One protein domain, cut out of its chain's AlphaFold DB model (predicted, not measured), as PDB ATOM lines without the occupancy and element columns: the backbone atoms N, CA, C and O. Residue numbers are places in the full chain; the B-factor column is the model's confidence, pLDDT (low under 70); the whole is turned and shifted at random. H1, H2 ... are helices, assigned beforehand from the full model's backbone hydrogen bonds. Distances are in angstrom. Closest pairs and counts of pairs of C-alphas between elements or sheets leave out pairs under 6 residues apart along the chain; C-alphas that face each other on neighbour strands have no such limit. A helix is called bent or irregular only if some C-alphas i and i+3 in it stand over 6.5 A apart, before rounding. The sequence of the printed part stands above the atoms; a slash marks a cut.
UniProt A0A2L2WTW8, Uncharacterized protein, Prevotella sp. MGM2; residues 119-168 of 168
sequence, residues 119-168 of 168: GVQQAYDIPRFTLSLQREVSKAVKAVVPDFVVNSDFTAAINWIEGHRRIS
ATOM      1  N   GLY A 119      39.093  59.573 -36.639       65.31
ATOM      2  CA  GLY A 119      40.253  59.380 -37.498       65.31
ATOM      3  C   GLY A 119      39.981  58.298 -38.535       65.31
ATOM      4  O   GLY A 119      40.422  57.166 -38.398       65.31
ATOM      5  N   VAL A 120      39.290  58.659 -39.614       57.69
ATOM      6  CA  VAL A 120      39.258  57.859 -40.847       57.69
ATOM      7  C   VAL A 120      40.631  57.921 -41.532       57.69
ATOM      8  O   VAL A 120      40.770  58.381 -42.662       57.69
ATOM      9  N   GLN A 121      41.687  57.517 -40.819       51.00
ATOM     10  CA  GLN A 121      42.989  57.271 -41.417       51.00
ATOM     11  C   GLN A 121      42.764  56.271 -42.554       51.00
ATOM     12  O   GLN A 121      42.286  55.165 -42.324       51.00
ATOM     13  N   GLN A 122      43.112  56.677 -43.776       47.19
ATOM     14  CA  GLN A 122      43.094  55.852 -44.989       47.19
ATOM     15  C   GLN A 122      41.741  55.633 -45.696       47.19
ATOM     16  O   GLN A 122      41.727  54.908 -46.693       47.19
ATOM     17  N   ALA A 123      40.626  56.257 -45.284       56.75
ATOM     18  CA  ALA A 123      39.356  56.173 -46.031       56.75
ATOM     19  C   ALA A 123      39.326  57.146 -47.229       56.75
ATOM     20  O   ALA A 123      38.460  58.009 -47.338       56.75
ATOM     21  N   TYR A 124      40.321  57.028 -48.109       63.59
ATOM     22  CA  TYR A 124      40.408  57.798 -49.354       63.59
ATOM     23  C   TYR A 124      39.506  57.228 -50.459       63.59
ATOM     24  O   TYR A 124      39.333  57.861 -51.497       63.59
ATOM     25  N   ASP A 125      38.926  56.044 -50.238       72.31
ATOM     26  CA  ASP A 125      38.031  55.360 -51.161       72.31
ATOM     27  C   ASP A 125      36.762  54.837 -50.442       72.31
ATOM     28  O   ASP A 125      36.723  54.624 -49.223       72.31
ATOM     29  N   ILE A 126      35.685  54.668 -51.217       76.81
ATOM     30  CA  ILE A 126      34.379  54.175 -50.737       76.81
ATOM     31  C   ILE A 126      34.486  52.770 -50.101       76.81
ATOM     32  O   ILE A 126      33.877  52.555 -49.046       76.81
ATOM     33  N   PRO A 127      35.259  51.813 -50.661       77.56
ATOM     34  CA  PRO A 127      35.398  50.484 -50.069       77.56
ATOM     35  C   PRO A 127      36.042  50.495 -48.678       77.56
ATOM     36  O   PRO A 127      35.515  49.868 -47.759       77.56
ATOM     37  N   ARG A 128      37.138  51.240 -48.463       74.75
ATOM     38  CA  ARG A 128      37.790  51.328 -47.144       74.75
ATOM     39  C   ARG A 128      36.928  52.063 -46.134       74.75
ATOM     40  O   ARG A 128      36.955  51.707 -44.956       74.75
ATOM     41  N   PHE A 129      36.155  53.062 -46.566       80.31
ATOM     42  CA  PHE A 129      35.181  53.707 -45.688       80.31
ATOM     43  C   PHE A 129      34.125  52.706 -45.207       80.31
ATOM     44  O   PHE A 129      33.908  52.577 -44.002       80.31
ATOM     45  N   THR A 130      33.541  51.944 -46.136       81.50
ATOM     46  CA  THR A 130      32.552  50.895 -45.832       81.50
ATOM     47  C   THR A 130      33.130  49.867 -44.861       81.50
ATOM     48  O   THR A 130      32.520  49.552 -43.840       81.50
ATOM     49  N   LEU A 131      34.369  49.437 -45.109       80.75
ATOM     50  CA  LEU A 131      35.095  48.512 -44.246       80.75
ATOM     51  C   LEU A 131      35.300  49.051 -42.827       80.75
ATOM     52  O   LEU A 131      35.126  48.327 -41.846       80.75
ATOM     53  N   SER A 132      35.699  50.317 -42.719       82.12
ATOM     54  CA  SER A 132      35.950  50.973 -41.435       82.12
ATOM     55  C   SER A 132      34.657  51.099 -40.637       82.12
ATOM     56  O   SER A 132      34.629  50.782 -39.451       82.12
ATOM     57  N   LEU A 133      33.564  51.469 -41.309       83.94
ATOM     58  CA  LEU A 133      32.239  51.549 -40.709       83.94
ATOM     59  C   LEU A 133      31.797  50.182 -40.179       83.94
ATOM     60  O   LEU A 133      31.424  50.068 -39.016       83.94
ATOM     61  N   GLN A 134      31.912  49.126 -40.984       83.44
ATOM     62  CA  GLN A 134      31.529  47.776 -40.574       83.44
ATOM     63  C   GLN A 134      32.350  47.261 -39.384       83.44
ATOM     64  O   GLN A 134      31.798  46.634 -38.474       83.44
ATOM     65  N   ARG A 135      33.663  47.524 -39.374       83.81
ATOM     66  CA  ARG A 135      34.554  47.159 -38.263       83.81
ATOM     67  C   ARG A 135      34.142  47.854 -36.971       83.81
ATOM     68  O   ARG A 135      33.965  47.171 -35.964       83.81
ATOM     69  N   GLU A 136      33.937  49.168 -37.005       85.19
ATOM     70  CA  GLU A 136      33.553  49.919 -35.806       85.19
ATOM     71  C   GLU A 136      32.138  49.580 -35.330       85.19
ATOM     72  O   GLU A 136      31.929  49.440 -34.129       85.19
ATOM     73  N   VAL A 137      31.179  49.345 -36.236       87.00
ATOM     74  CA  VAL A 137      29.841  48.849 -35.864       87.00
ATOM     75  C   VAL A 137      29.955  47.498 -35.159       87.00
ATOM     76  O   VAL A 137      29.413  47.325 -34.071       87.00
ATOM     77  N   SER A 138      30.699  46.552 -35.737       85.06
ATOM     78  CA  SER A 138      30.870  45.215 -35.155       85.06
ATOM     79  C   SER A 138      31.537  45.277 -33.782       85.06
ATOM     80  O   SER A 138      31.120  44.583 -32.857       85.06
ATOM     81  N   LYS A 139      32.560  46.125 -33.634       85.31
ATOM     82  CA  LYS A 139      33.259  46.352 -32.365       85.31
ATOM     83  C   LYS A 139      32.330  46.958 -31.316       85.31
ATOM     84  O   LYS A 139      32.288  46.466 -30.190       85.31
ATOM     85  N   ALA A 140      31.571  47.986 -31.687       85.94
ATOM     86  CA  ALA A 140      30.644  48.658 -30.790       85.94
ATOM     87  C   ALA A 140      29.534  47.699 -30.326       85.94
ATOM     88  O   ALA A 140      29.233  47.638 -29.137       85.94
ATOM     89  N   VAL A 141      28.958  46.912 -31.240       85.44
ATOM     90  CA  VAL A 141      27.892  45.956 -30.912       85.44
ATOM     91  C   VAL A 141      28.399  44.848 -29.988       85.44
ATOM     92  O   VAL A 141      27.769  44.588 -28.966       85.44
ATOM     93  N   LYS A 142      29.568  44.258 -30.276       83.25
ATOM     94  CA  LYS A 142      30.174  43.219 -29.423       83.25
ATOM     95  C   LYS A 142      30.478  43.694 -28.001       83.25
ATOM     96  O   LYS A 142      30.463  42.884 -27.083       83.25
ATOM     97  N   ALA A 143      30.752  44.986 -27.810       83.75
ATOM     98  CA  ALA A 143      30.996  45.548 -26.484       83.75
ATOM     99  C   ALA A 143      29.738  45.564 -25.597       83.75
ATOM    100  O   ALA A 143      29.861  45.544 -24.376       83.75
ATOM    101  N   VAL A 144      28.541  45.603 -26.195       81.31
ATOM    102  CA  VAL A 144      27.262  45.622 -25.464       81.31
ATOM    103  C   VAL A 144      26.605  44.245 -25.443       81.31
ATOM    104  O   VAL A 144      26.056  43.842 -24.423       81.31
ATOM    105  N   VAL A 145      26.660  43.524 -26.562       80.44
ATOM    106  CA  VAL A 145      26.078  42.188 -26.715       80.44
ATOM    107  C   VAL A 145      27.145  41.262 -27.311       80.44
ATOM    108  O   VAL A 145      27.270  41.180 -28.536       80.44
ATOM    109  N   PRO A 146      27.939  40.575 -26.468       73.50
ATOM    110  CA  PRO A 146      29.067  39.750 -26.913       73.50
ATOM    111  C   PRO A 146      28.664  38.622 -27.867       73.50
ATOM    112  O   PRO A 146      29.399  38.314 -28.805       73.50
ATOM    113  N   ASP A 147      27.467  38.068 -27.667       73.44
ATOM    114  CA  ASP A 147      26.932  36.943 -28.441       73.44
ATOM    115  C   ASP A 147      26.233  37.376 -29.741       73.44
ATOM    116  O   ASP A 147      25.731  36.545 -30.501       73.44
ATOM    117  N   PHE A 148      26.178  38.682 -30.029       69.56
ATOM    118  CA  PHE A 148      25.538  39.179 -31.240       69.56
ATOM    119  C   PHE A 148      26.446  38.971 -32.458       69.56
ATOM    120  O   PHE A 148      27.444  39.671 -32.664       69.56
ATOM    121  N   VAL A 149      26.078  38.007 -33.303       64.50
ATOM    122  CA  VAL A 149      26.787  37.720 -34.552       64.50
ATOM    123  C   VAL A 149      26.392  38.750 -35.609       64.50
ATOM    124  O   VAL A 149      25.344  38.657 -36.244       64.50
ATOM    125  N   VAL A 150      27.255  39.745 -35.820       61.47
ATOM    126  CA  VAL A 150      27.158  40.632 -36.984       61.47
ATOM    127  C   VAL A 150      27.735  39.890 -38.189       61.47
ATOM    128  O   VAL A 150      28.946  39.667 -38.254       61.47
ATOM    129  N   ASN A 151      26.885  39.518 -39.151       59.56
ATOM    130  CA  ASN A 151      27.342  39.024 -40.450       59.56
ATOM    131  C   ASN A 151      28.074  40.158 -41.164       59.56
ATOM    132  O   ASN A 151      27.473  41.098 -41.673       59.56
ATOM    133  N   SER A 152      29.394  40.087 -41.122       63.34
ATOM    134  CA  SER A 152      30.275  41.067 -41.729       63.34
ATOM    135  C   SER A 152      30.457  40.718 -43.217       63.34
ATOM    136  O   SER A 152      30.421  39.536 -43.557       63.34
ATOM    137  N   ASP A 153      30.718  41.681 -44.103       56.94
ATOM    138  CA  ASP A 153      31.081  41.402 -45.503       56.94
ATOM    139  C   ASP A 153      32.280  40.440 -45.612       56.94
ATOM    140  O   ASP A 153      32.368  39.670 -46.563       56.94
ATOM    141  N   PHE A 154      33.167  40.394 -44.607       62.56
ATOM    142  CA  PHE A 154      34.214  39.369 -44.523       62.56
ATOM    143  C   PHE A 154      33.656  37.988 -44.217       62.56
ATOM    144  O   PHE A 154      34.142  37.014 -44.765       62.56
ATOM    145  N   THR A 155      32.650  37.882 -43.352       63.56
ATOM    146  CA  THR A 155      31.968  36.619 -43.054       63.56
ATOM    147  C   THR A 155      31.215  36.142 -44.287       63.56
ATOM    148  O   THR A 155      31.299  34.974 -44.633       63.56
ATOM    149  N   ALA A 156      30.553  37.051 -45.006       65.75
ATOM    150  CA  ALA A 156      29.927  36.749 -46.287       65.75
ATOM    151  C   ALA A 156      30.963  36.311 -47.338       65.75
ATOM    152  O   ALA A 156      30.738  35.321 -48.024       65.75
ATOM    153  N   ALA A 157      32.114  36.986 -47.424       62.75
ATOM    154  CA  ALA A 157      33.201  36.623 -48.332       62.75
ATOM    155  C   ALA A 157      33.884  35.301 -47.949       62.75
ATOM    156  O   ALA A 157      34.174  34.502 -48.830       62.75
ATOM    157  N   ILE A 158      34.107  35.032 -46.659       69.75
ATOM    158  CA  ILE A 158      34.627  33.753 -46.154       69.75
ATOM    159  C   ILE A 158      33.627  32.645 -46.463       69.75
ATOM    160  O   ILE A 158      34.015  31.662 -47.074       69.75
ATOM    161  N   ASN A 159      32.343  32.832 -46.151       75.94
ATOM    162  CA  ASN A 159      31.289  31.870 -46.473       75.94
ATOM    163  C   ASN A 159      31.178  31.639 -47.985       75.94
ATOM    164  O   ASN A 159      30.940  30.516 -48.422       75.94
ATOM    165  N   TRP A 160      31.362  32.683 -48.799       74.25
ATOM    166  CA  TRP A 160      31.391  32.563 -50.254       74.25
ATOM    167  C   TRP A 160      32.610  31.768 -50.717       74.25
ATOM    168  O   TRP A 160      32.448  30.826 -51.487       74.25
ATOM    169  N   ILE A 161      33.809  32.084 -50.215       74.06
ATOM    170  CA  ILE A 161      35.033  31.341 -50.521       74.06
ATOM    171  C   ILE A 161      34.866  29.888 -50.088       74.06
ATOM    172  O   ILE A 161      35.055  29.017 -50.917       74.06
ATOM    173  N   GLU A 162      34.477  29.609 -48.845       78.06
ATOM    174  CA  GLU A 162      34.276  28.260 -48.302       78.06
ATOM    175  C   GLU A 162      33.193  27.480 -49.052       78.06
ATOM    176  O   GLU A 162      33.397  26.309 -49.362       78.06
ATOM    177  N   GLY A 163      32.092  28.137 -49.429       77.25
ATOM    178  CA  GLY A 163      31.031  27.553 -50.249       77.25
ATOM    179  C   GLY A 163      31.462  27.235 -51.685       77.25
ATOM    180  O   GLY A 163      30.923  26.310 -52.286       77.25
ATOM    181  N   HIS A 164      32.459  27.947 -52.219       71.69
ATOM    182  CA  HIS A 164      33.038  27.707 -53.549       71.69
ATOM    183  C   HIS A 164      34.398  26.985 -53.486       71.69
ATOM    184  O   HIS A 164      34.992  26.678 -54.520       71.69
ATOM    185  N   ARG A 165      34.888  26.637 -52.287       59.66
ATOM    186  CA  ARG A 165      36.140  25.900 -52.056       59.66
ATOM    187  C   ARG A 165      35.895  24.399 -52.161       59.66
ATOM    188  O   ARG A 165      36.228  23.656 -51.247       59.66
ATOM    189  N   ARG A 166      35.290  23.959 -53.266       55.47
ATOM    190  CA  ARG A 166      35.296  22.571 -53.757       55.47
ATOM    191  C   ARG A 166      34.628  22.517 -55.129       55.47
ATOM    192  O   ARG A 166      33.444  22.227 -55.221       55.47
ATOM    193  N   ILE A 167      35.420  22.725 -56.174       49.84
ATOM    194  CA  ILE A 167      35.592  21.712 -57.221       49.84
ATOM    195  C   ILE A 167      37.096  21.674 -57.520       49.84
ATOM    196  O   ILE A 167      37.723  22.716 -57.705       49.84
ATOM    197  N   SER A 168      37.649  20.469 -57.406       45.12
ATOM    198  CA  SER A 168      38.966  20.031 -57.877       45.12
ATOM    199  C   SER A 168      39.268  20.451 -59.308       45.12
ATOM    200  O   SER A 168      38.327  20.335 -60.126       45.12
TER     201      SER A 168
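Overview. This is residues 119 to 168 of the 168 residues of an uncharacterized protein of Prevotella sp. MGM2 (UniProt A0A2L2WTW8). A long helix, H1, and a shorter one, H2, make a loose shape somewhat like a T lying on its side: the link after H1, residues 145 to 152, folds back beside H1, and H2 then begins beside the middle part of H1, without touching it, and runs away from it. Residues 155 to 168, of which 155 to 164 belong to H2, stick out as a free arm. The printed part has 50 residues with two named helices, H1 then H2, and no named strand; the class is all helix. The whole is loose, with a radius of gyration of the C-alphas of 14.0 A, and flat, spanning 44 by 31 by 11 A.

Along the chain. The printed part begins at Gly 119, with its C-alpha at (40.253, 59.380, -37.498). H1 holds residues 126 to 144 and is 27.6 A long from first to last C-alpha, from (34.379, 54.175, -50.737) to (27.262, 45.622, -25.464), mainly along z. Residues 145 to 152 form the short link. H2 holds residues 153 to 164 and is 16.0 A long, ending at C-alpha 164 at (33.038, 27.707, -53.549).

Arrangement. H1 and H2 are near each other, with 7 pairs of C-alphas within 10 A. Their closest C-alphas are 8.1 A apart, only just beyond 8 A. In H2 every O i to N i+4 pair is within hydrogen-bond range; in H1 14 of 15 are. Neither helix is bent.

Size, cuts and confidence. The C-alphas of Gly 119 and Ser 168, the two farthest apart, are 44.3 A apart. Without the residues that stand free, the body spans 32 by 20 by 8 A. The printed part has no cut, and Ser 168 is the chain's last residue. The mean pLDDT of the printed part is 71.4; it is under 70 at residues 119 to 124, 148 to 158 and 165 to 168.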